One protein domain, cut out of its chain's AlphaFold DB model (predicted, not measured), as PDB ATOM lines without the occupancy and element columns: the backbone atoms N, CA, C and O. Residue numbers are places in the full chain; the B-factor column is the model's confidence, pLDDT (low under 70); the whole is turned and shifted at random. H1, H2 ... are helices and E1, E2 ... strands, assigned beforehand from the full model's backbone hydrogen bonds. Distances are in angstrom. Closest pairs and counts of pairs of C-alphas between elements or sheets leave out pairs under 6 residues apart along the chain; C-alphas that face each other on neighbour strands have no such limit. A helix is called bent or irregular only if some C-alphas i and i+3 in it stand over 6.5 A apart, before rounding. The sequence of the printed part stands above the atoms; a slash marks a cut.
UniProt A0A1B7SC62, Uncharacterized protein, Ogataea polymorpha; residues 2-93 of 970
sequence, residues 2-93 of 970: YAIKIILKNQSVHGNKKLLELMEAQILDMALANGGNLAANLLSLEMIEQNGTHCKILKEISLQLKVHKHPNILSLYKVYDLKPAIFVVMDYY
ATOM      1  N   TYR A   2      15.503  -6.026 -15.361       77.81
ATOM      2  CA  TYR A   2      15.077  -6.404 -14.008       77.81
ATOM      3  C   TYR A   2      14.299  -7.714 -14.063       77.81
ATOM      4  O   TYR A   2      13.635  -7.993 -15.062       77.81
ATOM      5  N   ALA A   3      14.363  -8.494 -12.990       79.94
ATOM      6  CA  ALA A   3      13.497  -9.644 -12.784       79.94
ATOM      7  C   ALA A   3      12.324  -9.240 -11.883       79.94
ATOM      8  O   ALA A   3      12.445  -8.358 -11.030       79.94
ATOM      9  N   ILE A   4      11.174  -9.884 -12.077       81.19
ATOM     10  CA  ILE A   4       9.975  -9.633 -11.273       81.19
ATOM     11  C   ILE A   4       9.506 -10.956 -10.673       81.19
ATOM     12  O   ILE A   4       9.085 -11.860 -11.395       81.19
ATOM     13  N   LYS A   5       9.541 -11.064  -9.340       82.25
ATOM     14  CA  LYS A   5       8.933 -12.180  -8.603       82.25
ATOM     15  C   LYS A   5       7.495 -11.831  -8.245       82.25
ATOM     16  O   LYS A   5       7.223 -10.763  -7.701       82.25
ATOM     17  N   ILE A   6       6.579 -12.750  -8.526       81.44
ATOM     18  CA  ILE A   6       5.142 -12.567  -8.296       81.44
ATOM     19  C   ILE A   6       4.711 -13.476  -7.146       81.44
ATOM     20  O   ILE A   6       4.733 -14.700  -7.265       81.44
ATOM     21  N   ILE A   7       4.301 -12.880  -6.026       79.62
ATOM     22  CA  ILE A   7       3.851 -13.584  -4.823       79.62
ATOM     23  C   ILE A   7       2.334 -13.448  -4.703       79.62
ATOM     24  O   ILE A   7       1.800 -12.403  -4.334       79.62
ATOM     25  N   LEU A   8       1.613 -14.527  -4.996       78.56
ATOM     26  CA  LEU A   8       0.153 -14.537  -4.935       78.56
ATOM     27  C   LEU A   8      -0.339 -14.449  -3.481       78.56
ATOM     28  O   LEU A   8      -0.011 -15.294  -2.647       78.56
ATOM     29  N   LYS A   9      -1.204 -13.472  -3.181       74.62
ATOM     30  CA  LYS A   9      -1.749 -13.258  -1.823       74.62
ATOM     31  C   LYS A   9      -2.721 -14.350  -1.372       74.62
ATOM     32  O   LYS A   9      -2.981 -14.509  -0.184       74.62
ATOM     33  N   ASN A  10      -3.284 -15.101  -2.318       65.44
ATOM     34  CA  ASN A  10      -4.214 -16.191  -2.053       65.44
ATOM     35  C   ASN A  10      -3.645 -17.499  -2.612       65.44
ATOM     36  O   ASN A  10      -3.678 -17.712  -3.819       65.44
ATOM     37  N   GLN A  11      -3.219 -18.408  -1.726       50.56
ATOM     38  CA  GLN A  11      -2.805 -19.789  -2.066       50.56
ATOM     39  C   GLN A  11      -3.987 -20.695  -2.473       50.56
ATOM     40  O   GLN A  11      -3.839 -21.884  -2.749       50.56
ATOM     41  N   SER A  12      -5.168 -20.092  -2.533       37.12
ATOM     42  CA  SER A  12      -6.421 -20.593  -3.063       37.12
ATOM     43  C   SER A  12      -6.317 -20.759  -4.604       37.12
ATOM     44  O   SER A  12      -6.745 -19.919  -5.396       37.12
ATOM     45  N   VAL A  13      -5.657 -21.860  -4.990       37.50
ATOM     46  CA  VAL A  13      -6.006 -22.818  -6.056       37.50
ATOM     47  C   VAL A  13      -5.627 -22.636  -7.532       37.50
ATOM     48  O   VAL A  13      -5.731 -21.549  -8.082       37.50
ATOM     49  N   HIS A  14      -5.230 -23.794  -8.132       39.25
ATOM     50  CA  HIS A  14      -5.144 -24.159  -9.568       39.25
ATOM     51  C   HIS A  14      -5.658 -23.031 -10.448       39.25
ATOM     52  O   HIS A  14      -6.845 -22.707 -10.418       39.25
ATOM     53  N   GLY A  15      -4.755 -22.431 -11.201       43.75
ATOM     54  CA  GLY A  15      -4.987 -21.054 -11.574       43.75
ATOM     55  C   GLY A  15      -3.760 -20.148 -11.479       43.75
ATOM     56  O   GLY A  15      -3.963 -18.946 -11.545       43.75
ATOM     57  N   ASN A  16      -2.508 -20.630 -11.488       51.50
ATOM     58  CA  ASN A  16      -1.316 -19.769 -11.571       51.50
ATOM     59  C   ASN A  16      -0.904 -19.307 -12.995       51.50
ATOM     60  O   ASN A  16      -0.700 -18.118 -13.163       51.50
ATOM     61  N   LYS A  17      -0.880 -20.148 -14.044       53.81
ATOM     62  CA  LYS A  17      -0.440 -19.778 -15.414       53.81
ATOM     63  C   LYS A  17      -1.221 -18.663 -16.157       53.81
ATOM     64  O   LYS A  17      -0.680 -17.595 -16.338       53.81
ATOM     65  N   LYS A  18      -2.494 -18.821 -16.537       57.88
ATOM     66  CA  LYS A  18      -3.356 -17.728 -17.059       57.88
ATOM     67  C   LYS A  18      -3.537 -16.535 -16.116       57.88
ATOM     68  O   LYS A  18      -3.882 -15.467 -16.585       57.88
ATOM     69  N   LEU A  19      -3.380 -16.703 -14.795       58.47
ATOM     70  CA  LEU A  19      -3.384 -15.560 -13.874       58.47
ATOM     71  C   LEU A  19      -2.070 -14.798 -14.028       58.47
ATOM     72  O   LEU A  19      -2.117 -13.586 -14.095       58.47
ATOM     73  N   LEU A  20      -0.941 -15.500 -14.155       58.56
ATOM     74  CA  LEU A  20       0.343 -14.915 -14.533       58.56
ATOM     75  C   LEU A  20       0.246 -14.234 -15.906       58.56
ATOM     76  O   LEU A  20       0.580 -13.067 -15.973       58.56
ATOM     77  N   GLU A  21      -0.315 -14.878 -16.938       66.19
ATOM     78  CA  GLU A  21      -0.494 -14.285 -18.282       66.19
ATOM     79  C   GLU A  21      -1.440 -13.070 -18.266       66.19
ATOM     80  O   GLU A  21      -1.159 -12.060 -18.898       66.19
ATOM     81  N   LEU A  22      -2.546 -13.121 -17.510       65.38
ATOM     82  CA  LEU A  22      -3.449 -11.975 -17.328       65.38
ATOM     83  C   LEU A  22      -2.799 -10.856 -16.519       65.38
ATOM     84  O   LEU A  22      -3.044  -9.693 -16.803       65.38
ATOM     85  N   MET A  23      -2.016 -11.187 -15.495       65.75
ATOM     86  CA  MET A  23      -1.311 -10.200 -14.679       65.75
ATOM     87  C   MET A  23      -0.155  -9.574 -15.453       65.75
ATOM     88  O   MET A  23       0.076  -8.383 -15.300       65.75
ATOM     89  N   GLU A  24       0.523 -10.339 -16.306       65.94
ATOM     90  CA  GLU A  24       1.553  -9.875 -17.233       65.94
ATOM     91  C   GLU A  24       0.944  -8.947 -18.289       65.94
ATOM     92  O   GLU A  24       1.404  -7.817 -18.424       65.94
ATOM     93  N   ALA A  25      -0.161  -9.350 -18.929       67.94
ATOM     94  CA  ALA A  25      -0.913  -8.501 -19.851       67.94
ATOM     95  C   ALA A  25      -1.442  -7.230 -19.165       67.94
ATOM     96  O   ALA A  25      -1.252  -6.139 -19.678       67.94
ATOM     97  N   GLN A  26      -2.020  -7.337 -17.963       66.06
ATOM     98  CA  GLN A  26      -2.487  -6.176 -17.197       66.06
ATOM     99  C   GLN A  26      -1.345  -5.248 -16.776       66.06
ATOM    100  O   GLN A  26      -1.538  -4.038 -16.738       66.06
ATOM    101  N   ILE A  27      -0.174  -5.784 -16.431       65.88
ATOM    102  CA  ILE A  27       1.012  -4.980 -16.121       65.88
ATOM    103  C   ILE A  27       1.484  -4.231 -17.358       65.88
ATOM    104  O   ILE A  27       1.753  -3.036 -17.248       65.88
ATOM    105  N   LEU A  28       1.564  -4.907 -18.507       63.97
ATOM    106  CA  LEU A  28       1.922  -4.275 -19.772       63.97
ATOM    107  C   LEU A  28       0.899  -3.210 -20.164       63.97
ATOM    108  O   LEU A  28       1.298  -2.085 -20.431       63.97
ATOM    109  N   ASP A  29      -0.396  -3.510 -20.108       65.31
ATOM    110  CA  ASP A  29      -1.464  -2.561 -20.430       65.31
ATOM    111  C   ASP A  29      -1.462  -1.359 -19.480       65.31
ATOM    112  O   ASP A  29      -1.558  -0.221 -19.929       65.31
ATOM    113  N   MET A  30      -1.299  -1.573 -18.167       61.72
ATOM    114  CA  MET A  30      -1.203  -0.479 -17.192       61.72
ATOM    115  C   MET A  30       0.055   0.365 -17.400       61.72
ATOM    116  O   MET A  30      -0.011   1.585 -17.269       61.72
ATOM    117  N   ALA A  31       1.191  -0.261 -17.718       57.31
ATOM    118  CA  ALA A  31       2.421   0.455 -18.018       57.31
ATOM    119  C   ALA A  31       2.288   1.253 -19.325       57.31
ATOM    120  O   ALA A  31       2.666   2.417 -19.356       57.31
ATOM    121  N   LEU A  32       1.703   0.679 -20.378       62.84
ATOM    122  CA  LEU A  32       1.496   1.345 -21.667       62.84
ATOM    123  C   LEU A  32       0.480   2.492 -21.565       62.84
ATOM    124  O   LEU A  32       0.724   3.570 -22.103       62.84
ATOM    125  N   ALA A  33      -0.619   2.299 -20.831       60.72
ATOM    126  CA  ALA A  33      -1.675   3.299 -20.666       60.72
ATOM    127  C   ALA A  33      -1.242   4.522 -19.834       60.72
ATOM    128  O   ALA A  33      -1.772   5.611 -20.034       60.72
ATOM    129  N   ASN A  34      -0.269   4.366 -18.931       58.88
ATOM    130  CA  ASN A  34       0.195   5.428 -18.031       58.88
ATOM    131  C   ASN A  34       1.620   5.919 -18.348       58.88
ATOM    132  O   ASN A  34       2.339   6.351 -17.442       58.88
ATOM    133  N   GLY A  35       2.077   5.811 -19.601       55.75
ATOM    134  CA  GLY A  35       3.396   6.320 -20.008       55.75
ATOM    135  C   GLY A  35       4.578   5.673 -19.268       55.75
ATOM    136  O   GLY A  35       5.580   6.329 -19.008       55.75
ATOM    137  N   GLY A  36       4.449   4.403 -18.886       55.16
ATOM    138  CA  GLY A  36       5.448   3.609 -18.167       55.16
ATOM    139  C   GLY A  36       5.186   3.431 -16.665       55.16
ATOM    140  O   GLY A  36       5.926   2.692 -16.017       55.16
ATOM    141  N   ASN A  37       4.147   4.058 -16.096       53.31
ATOM    142  CA  ASN A  37       3.872   4.010 -14.654       53.31
ATOM    143  C   ASN A  37       2.829   2.950 -14.255       53.31
ATOM    144  O   ASN A  37       1.677   2.976 -14.682       53.31
ATOM    145  N   LEU A  38       3.195   2.043 -13.347       59.91
ATOM    146  CA  LEU A  38       2.263   1.049 -12.812       59.91
ATOM    147  C   LEU A  38       1.259   1.712 -11.849       59.91
ATOM    148  O   LEU A  38       1.664   2.252 -10.820       59.91
ATOM    149  N   ALA A  39      -0.046   1.612 -12.122       63.66
ATOM    150  CA  ALA A  39      -1.110   2.005 -11.185       63.66
ATOM    151  C   ALA A  39      -1.267   0.965 -10.055       63.66
ATOM    152  O   ALA A  39      -2.304   0.318  -9.902       63.66
ATOM    153  N   ALA A  40      -0.202   0.764  -9.281       69.88
ATOM    154  CA  ALA A  40      -0.122  -0.196  -8.190       69.88
ATOM    155  C   ALA A  40       0.313   0.495  -6.899       69.88
ATOM    156  O   ALA A  40       1.054   1.476  -6.930       69.88
ATOM    157  N   ASN A  41      -0.125  -0.028  -5.752       82.75
ATOM    158  CA  ASN A  41       0.262   0.550  -4.475       82.75
ATOM    159  C   ASN A  41       1.728   0.200  -4.191       82.75
ATOM    160  O   ASN A  41       2.048  -0.952  -3.897       82.75
ATOM    161  N   LEU A  42       2.627   1.174  -4.319       85.69
ATOM    162  CA  LEU A  42       4.032   0.999  -3.974       85.69
ATOM    163  C   LEU A  42       4.159   0.889  -2.451       85.69
ATOM    164  O   LEU A  42       3.855   1.829  -1.720       85.69
ATOM    165  N   LEU A  43       4.610  -0.265  -1.971       87.06
ATOM    166  CA  LEU A  43       4.842  -0.479  -0.551       87.06
ATOM    167  C   LEU A  43       6.195   0.112  -0.140       87.06
ATOM    168  O   LEU A  43       7.197  -0.062  -0.834       87.06
ATOM    169  N   SER A  44       6.234   0.764   1.024       90.56
ATOM    170  CA  SER A  44       7.490   1.224   1.624       90.56
ATOM    171  C   SER A  44       8.352   0.024   2.022       90.56
ATOM    172  O   SER A  44       7.940  -0.795   2.849       90.56
ATOM    173  N   LEU A  45       9.556  -0.071   1.447       91.12
ATOM    174  CA  LEU A  45      10.517  -1.122   1.786       91.12
ATOM    175  C   LEU A  45      10.904  -1.064   3.267       91.12
ATOM    176  O   LEU A  45      10.946  -2.101   3.917       91.12
ATOM    177  N   GLU A  46      11.081   0.138   3.819       90.88
ATOM    178  CA  GLU A  46      11.403   0.337   5.235       90.88
ATOM    179  C   GLU A  46      10.295  -0.218   6.146       90.88
ATOM    180  O   GLU A  46      10.564  -0.933   7.113       90.88
ATOM    181  N   MET A  47       9.025   0.011   5.792       89.75
ATOM    182  CA  MET A  47       7.901  -0.555   6.545       89.75
ATOM    183  C   MET A  47       7.835  -2.084   6.444       89.75
ATOM    184  O   MET A  47       7.487  -2.744   7.426       89.75
ATOM    185  N   ILE A  48       8.158  -2.661   5.281       92.56
ATOM    186  CA  ILE A  48       8.209  -4.120   5.106       92.56
ATOM    187  C   ILE A  48       9.372  -4.713   5.911       92.56
ATOM    188  O   ILE A  48       9.192  -5.736   6.569       92.56
ATOM    189  N   GLU A  49      10.548  -4.093   5.890       92.25
ATOM    190  CA  GLU A  49      11.720  -4.537   6.652       92.25
ATOM    191  C   GLU A  49      11.432  -4.560   8.163       92.25
ATOM    192  O   GLU A  49      11.739  -5.548   8.838       92.25
ATOM    193  N   GLN A  50      10.774  -3.517   8.680       89.19
ATOM    194  CA  GLN A  50      10.460  -3.376  10.105       89.19
ATOM    195  C   GLN A  50       9.305  -4.282  10.562       89.19
ATOM    196  O   GLN A  50       9.416  -4.934  11.599       89.19
ATOM    197  N   ASN A  51       8.208  -4.357   9.795       88.81
ATOM    198  CA  ASN A  51       6.945  -4.961  10.257       88.81
ATOM    199  C   ASN A  51       6.517  -6.223   9.485       88.81
ATOM    200  O   ASN A  51       5.574  -6.913   9.882       88.81
ATOM    201  N   GLY A  52       7.170  -6.541   8.366       87.75
ATOM    202  CA  GLY A  52       6.733  -7.596   7.447       87.75
ATOM    203  C   GLY A  52       6.915  -9.023   7.971       87.75
ATOM    204  O   GLY A  52       6.235  -9.926   7.485       87.75
ATOM    205  N   THR A  53       7.752  -9.241   8.989       86.62
ATOM    206  CA  THR A  53       8.019 -10.564   9.594       86.62
ATOM    207  C   THR A  53       6.767 -11.217  10.188       86.62
ATOM    208  O   THR A  53       6.631 -12.440  10.147       86.62
ATOM    209  N   HIS A  54       5.815 -10.413  10.676       83.50
ATOM    210  CA  HIS A  54       4.534 -10.873  11.226       83.50
ATOM    211  C   HIS A  54       3.487 -11.206  10.152       83.50
ATOM    212  O   HIS A  54       2.436 -11.775  10.453       83.50
ATOM    213  N   CYS A  55       3.755 -10.880   8.887       83.25
ATOM    214  CA  CYS A  55       2.866 -11.156   7.769       83.25
ATOM    215  C   CYS A  55       3.388 -12.344   6.958       83.25
ATOM    216  O   CYS A  55       4.440 -12.265   6.335       83.25
ATOM    217  N   LYS A  56       2.612 -13.432   6.870       80.62
ATOM    218  CA  LYS A  56       3.011 -14.652   6.139       80.62
ATOM    219  C   LYS A  56       3.460 -14.392   4.690       80.62
ATOM    220  O   LYS A  56       4.350 -15.078   4.210       80.62
ATOM    221  N   ILE A  57       2.834 -13.434   4.002       82.81
ATOM    222  CA  ILE A  57       3.114 -13.117   2.588       82.81
ATOM    223  C   ILE A  57       4.356 -12.229   2.447       82.81
ATOM    224  O   ILE A  57       5.100 -12.373   1.484       82.81
ATOM    225  N   LEU A  58       4.575 -11.313   3.395       89.00
ATOM    226  CA  LEU A  58       5.684 -10.357   3.349       89.00
ATOM    227  C   LEU A  58       6.911 -10.832   4.129       89.00
ATOM    228  O   LEU A  58       7.955 -10.204   4.010       89.00
ATOM    229  N   LYS A  59       6.810 -11.926   4.897       91.25
ATOM    230  CA  LYS A  59       7.901 -12.459   5.721       91.25
ATOM    231  C   LYS A  59       9.167 -12.667   4.897       91.25
ATOM    232  O   LYS A  59      10.216 -12.186   5.298       91.25
ATOM    233  N   GLU A  60       9.062 -13.321   3.743       93.31
ATOM    234  CA  GLU A  60      10.200 -13.547   2.845       93.31
ATOM    235  C   GLU A  60      10.877 -12.227   2.439       93.31
ATOM    236  O   GLU A  60      12.077 -12.056   2.645       93.31
ATOM    237  N   ILE A  61      10.089 -11.274   1.930       94.12
ATOM    238  CA  ILE A  61      10.572  -9.958   1.487       94.12
ATOM    239  C   ILE A  61      11.219  -9.208   2.656       94.12
ATOM    240  O   ILE A  61      12.293  -8.640   2.513       94.12
ATOM    241  N   SER A  62      10.578  -9.229   3.824       95.19
ATOM    242  CA  SER A  62      11.048  -8.578   5.045       95.19
ATOM    243  C   SER A  62      12.399  -9.122   5.500       95.19
ATOM    244  O   SER A  62      13.298  -8.345   5.809       95.19
ATOM    245  N   LEU A  63      12.575 -10.448   5.497       94.69
ATOM    246  CA  LEU A  63      13.848 -11.074   5.855       94.69
ATOM    247  C   LEU A  63      14.938 -10.780   4.827       94.69
ATOM    248  O   LEU A  63      16.058 -10.475   5.226       94.69
ATOM    249  N   GLN A  64      14.615 -10.808   3.532       95.06
ATOM    250  CA  GLN A  64      15.570 -10.465   2.483       95.06
ATOM    251  C   GLN A  64      15.992  -8.990   2.558       95.06
ATOM    252  O   GLN A  64      17.180  -8.710   2.457       95.06
ATOM    253  N   LEU A  65      15.073  -8.045   2.801       94.69
ATOM    254  CA  LEU A  65      15.399  -6.614   2.926       94.69
ATOM    255  C   LEU A  65      16.418  -6.327   4.038       94.69
ATOM    256  O   LEU A  65      17.298  -5.496   3.844       94.69
ATOM    257  N   LYS A  66      16.389  -7.083   5.144       93.75
ATOM    258  CA  LYS A  66      17.385  -6.956   6.227       93.75
ATOM    259  C   LYS A  66      18.817  -7.251   5.772       93.75
ATOM    260  O   LYS A  66      19.771  -6.824   6.424       93.75
ATOM    261  N   VAL A  67      18.980  -8.002   4.679       93.62
ATOM    262  CA  VAL A  67      20.279  -8.503   4.208       93.62
ATOM    263  C   VAL A  67      20.608  -8.133   2.754       93.62
ATOM    264  O   VAL A  67      21.753  -8.274   2.340       93.62
ATOM    265  N   HIS A  68      19.665  -7.581   1.985       92.62
ATOM    266  CA  HIS A  68      19.815  -7.327   0.542       92.62
ATOM    267  C   HIS A  68      20.912  -6.313   0.168       92.62
ATOM    268  O   HIS A  68      21.229  -6.180  -1.004       92.62
ATOM    269  N   LYS A  69      21.485  -5.602   1.150       86.56
ATOM    270  CA  LYS A  69      22.589  -4.650   0.942       86.56
ATOM    271  C   LYS A  69      23.931  -5.343   0.711       86.56
ATOM    272  O   LYS A  69      24.906  -4.685   0.384       86.56
ATOM    273  N   HIS A  70      24.036  -6.649   0.943       89.38
ATOM    274  CA  HIS A  70      25.278  -7.364   0.676       89.38
ATOM    275  C   HIS A  70      25.454  -7.593  -0.836       89.38
ATOM    276  O   HIS A  70      24.516  -8.063  -1.479       89.38
ATOM    277  N   PRO A  71      26.647  -7.365  -1.414       91.12
ATOM    278  CA  PRO A  71      26.871  -7.449  -2.866       91.12
ATOM    279  C   PRO A  71      26.680  -8.851  -3.468       91.12
ATOM    280  O   PRO A  71      26.521  -8.985  -4.683       91.12
ATOM    281  N   ASN A  72      26.703  -9.886  -2.626       94.88
ATOM    282  CA  ASN A  72      26.424 -11.280  -2.985       94.88
ATOM    283  C   ASN A  72      25.033 -11.759  -2.534       94.88
ATOM    284  O   ASN A  72      24.820 -12.959  -2.383       94.88
ATOM    285  N   ILE A  73      24.089 -10.849  -2.283       95.06
ATOM    286  CA  ILE A  73      22.684 -11.162  -1.998       95.06
ATOM    287  C   ILE A  73      21.810 -10.439  -3.022       95.06
ATOM    288  O   ILE A  73      22.079  -9.302  -3.403       95.06
ATOM    289  N   LEU A  74      20.762 -11.113  -3.489       94.19
ATOM    290  CA  LEU A  74      19.849 -10.577  -4.488       94.19
ATOM    291  C   LEU A  74      19.194  -9.279  -3.994       94.19
ATOM    292  O   LEU A  74      18.464  -9.282  -2.996       94.19
ATOM    293  N   SER A  75      19.422  -8.183  -4.720       88.44
ATOM    294  CA  SER A  75      18.866  -6.876  -4.377       88.44
ATOM    295  C   SER A  75      17.388  -6.770  -4.741       88.44
ATOM    296  O   SER A  75      16.937  -7.234  -5.790       88.44
ATOM    297  N   LEU A  76      16.636  -6.125  -3.848       89.12
ATOM    298  CA  LEU A  76      15.220  -5.793  -4.012       89.12
ATOM    299  C   LEU A  76      15.073  -4.283  -4.204       89.12
ATOM    300  O   LEU A  76      15.528  -3.522  -3.352       89.12
ATOM    301  N   TYR A  77      14.409  -3.868  -5.282       85.25
ATOM    302  CA  TYR A  77      14.275  -2.458  -5.660       85.25
ATOM    303  C   TYR A  77      12.917  -1.871  -5.305       85.25
ATOM    304  O   TYR A  77      12.829  -0.769  -4.767       85.25
ATOM    305  N   LYS A  78      11.836  -2.575  -5.650       86.12
ATOM    306  CA  LYS A  78      10.463  -2.092  -5.461       86.12
ATOM    307  C   LYS A  78       9.536  -3.251  -5.149       86.12
ATOM    308  O   LYS A  78       9.681  -4.338  -5.707       86.12
ATOM    309  N   VAL A  79       8.562  -2.996  -4.281       88.12
ATOM    310  CA  VAL A  79       7.512  -3.954  -3.948       88.12
ATOM    311  C   VAL A  79       6.172  -3.301  -4.233       88.12
ATOM    312  O   VAL A  79       5.783  -2.350  -3.561       88.12
ATOM    313  N   TYR A  80       5.464  -3.813  -5.232       86.50
ATOM    314  CA  TYR A  80       4.131  -3.341  -5.571       86.50
ATOM    315  C   TYR A  80       3.083  -4.284  -5.010       86.50
ATOM    316  O   TYR A  80       3.129  -5.497  -5.211       86.50
ATOM    317  N   ASP A  81       2.104  -3.704  -4.339       85.50
ATOM    318  CA  ASP A  81       0.888  -4.376  -3.947       85.50
ATOM    319  C   ASP A  81      -0.193  -4.160  -5.005       85.50
ATOM    320  O   ASP A  81      -0.704  -3.052  -5.204       85.50
ATOM    321  N   LEU A  82      -0.567  -5.262  -5.651       78.38
ATOM    322  CA  LEU A  82      -1.756  -5.351  -6.474       78.38
ATOM    323  C   LEU A  82      -2.754  -6.321  -5.827       78.38
ATOM    324  O   LEU A  82      -2.382  -7.331  -5.227       78.38
ATOM    325  N   LYS A  83      -4.059  -6.064  -5.991       73.62
ATOM    326  CA  LYS A  83      -5.135  -6.837  -5.330       73.62
ATOM    327  C   LYS A  83      -4.936  -8.376  -5.327       73.62
ATOM    328  O   LYS A  83      -5.223  -8.974  -4.285       73.62
ATOM    329  N   PRO A  84      -4.456  -9.053  -6.400       77.56
ATOM    330  CA  PRO A  84      -4.216 -10.500  -6.363       77.56
ATOM    331  C   PRO A  84      -2.800 -10.936  -5.930       77.56
ATOM    332  O   PRO A  84      -2.646 -12.084  -5.494       77.56
ATOM    333  N   ALA A  85      -1.778 -10.080  -6.026       80.81
ATOM    334  CA  ALA A  85      -0.388 -10.462  -5.767       80.81
ATOM    335  C   ALA A  85       0.508  -9.289  -5.363       80.81
ATOM    336  O   ALA A  85       0.245  -8.131  -5.673       80.81
ATOM    337  N   ILE A  86       1.612  -9.632  -4.717       84.25
ATOM    338  CA  ILE A  86       2.752  -8.751  -4.523       84.25
ATOM    339  C   ILE A  86       3.734  -8.970  -5.676       84.25
ATOM    340  O   ILE A  86       4.069 -10.110  -5.991       84.25
ATOM    341  N   PHE A  87       4.208  -7.889  -6.281       84.25
ATOM    342  CA  PHE A  87       5.271  -7.908  -7.278       84.25
ATOM    343  C   PHE A  87       6.544  -7.375  -6.655       84.25
ATOM    344  O   PHE A  87       6.557  -6.269  -6.121       84.25
ATOM    345  N   VAL A  88       7.611  -8.150  -6.741       85.44
ATOM    346  CA  VAL A  88       8.916  -7.795  -6.203       85.44
ATOM    347  C   VAL A  88       9.862  -7.605  -7.375       85.44
ATOM    348  O   VAL A  88      10.156  -8.557  -8.094       85.44
ATOM    349  N   VAL A  89      10.310  -6.372  -7.579       84.44
ATOM    350  CA  VAL A  89      11.292  -6.009  -8.603       84.44
ATOM    351  C   VAL A  89      12.688  -6.211  -8.026       84.44
ATOM    352  O   VAL A  89      12.995  -5.684  -6.956       84.44
ATOM    353  N   MET A  90      13.518  -6.971  -8.730       88.06
ATOM    354  CA  MET A  90      14.844  -7.409  -8.292       88.06
ATOM    355  C   MET A  90      15.830  -7.441  -9.464       88.06
ATOM    356  O   MET A  90      15.440  -7.279 -10.625       88.06
ATOM    357  N   ASP A  91      17.113  -7.641  -9.168       83.25
ATOM    358  CA  ASP A  91      18.130  -7.827 -10.208       83.25
ATOM    359  C   ASP A  91      17.813  -9.030 -11.104       83.25
ATOM    360  O   ASP A  91      17.330 -10.066 -10.644       83.25
ATOM    361  N   TYR A  92      18.142  -8.902 -12.389       87.00
ATOM    362  CA  TYR A  92      18.150 -10.018 -13.327       87.00
ATOM    363  C   TYR A  92      19.584 -10.473 -13.603       87.00
ATOM    364  O   TYR A  92      20.415  -9.671 -14.029       87.00
ATOM    365  N   TYR A  93      19.839 -11.769 -13.419       88.25
ATOM    366  CA  TYR A  93      21.132 -12.401 -13.674       88.25
ATOM    367  C   TYR A  93      21.022 -13.360 -14.872       88.25
ATOM    368  O   TYR A  93      20.371 -14.400 -14.756       88.25
TER     369      TYR A  93
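What this domain is: This is residues 2 to 93 of the 970 residues of an uncharacterized protein of Ogataea polymorpha (UniProt A0A1B7SC62). A twisted sheet of four strands stands between a long helix, H1, and a helical hairpin, H2 and H3, which sits toward the other side; H1 and H2 only graze the sheet. The printed part has 92 residues, with three named helices and four named strands, in the order E1 H1 E2 H2 H3 E3 E4 along the chain. The sheet's order is E1 E4 E3 E2, all antiparallel, and the class is mixed, helices and strands. The whole is compact, with a radius of gyration of the C-alphas of 13.7 A and spans of 34 by 32 by 24 A.

Where its parts are: In the sheet, E1 is residues 2 to 8, 19.3 A long, and begins at C-alpha 2 at (15.077, -6.404, -14.008). E4, residues 85 to 91, is 19.2 A long and ends at C-alpha 91 at (18.130, -7.827, -10.208). E3, residues 76 to 82, measures 17.2 A and E2, residues 41 to 43, 6.1 A. H1, residues 17 to 33, is 23.7 A long and begins at C-alpha 17 at (-0.440, -19.778, -15.414). H2, residues 45 to 54, measures 14.8 A and is irregular: C-alphas 50 and 53 are 7.6 A apart. H3, residues 59 to 65, measures 9.9 A.

How they stand to each other: The sheet is strongly twisted, but only just, with C-alphas up to 4.4 A off its best plane; E1 and E2 are its edge strands. E1 and E4 are antiparallel at 156 degrees, with N 5 and O 88 within hydrogen-bond range at 2.9 A. E4 and E3, a hairpin, stand at 163 degrees, with N 87 and O 80 at 2.8 A. E3 and E2 stand at 140 degrees, with N 43 and O 79 at 2.9 A. H1 grazes the sheet with residues 19 to 24, is near E1, and touches no helix. H2 grazes the sheet with residues 45 to 48. H2 and H3 form a helical hairpin and touch, the closest C-alphas being those of Thr 53 and Lys 59, 4.3 A apart; they run opposite ways at a shallow tilt of 34.7 degrees, only just short of steep. H3 is on the sheet at a height over the sheet of 8.9 A, over none of the strands, but only just: 2 of its C-alphas fall on E4. Every O i to N i+4 pair is within hydrogen-bond range in H1 and H3, and 4 of 6 in H2.

The domain as a whole: The C-alphas farthest apart are those of His 14 and Pro 71, 36.7 A. The printed part has no cut and no long link. Mean pLDDT of the printed part is 77.3; residues 10 to 40 of this predicted model are under 70.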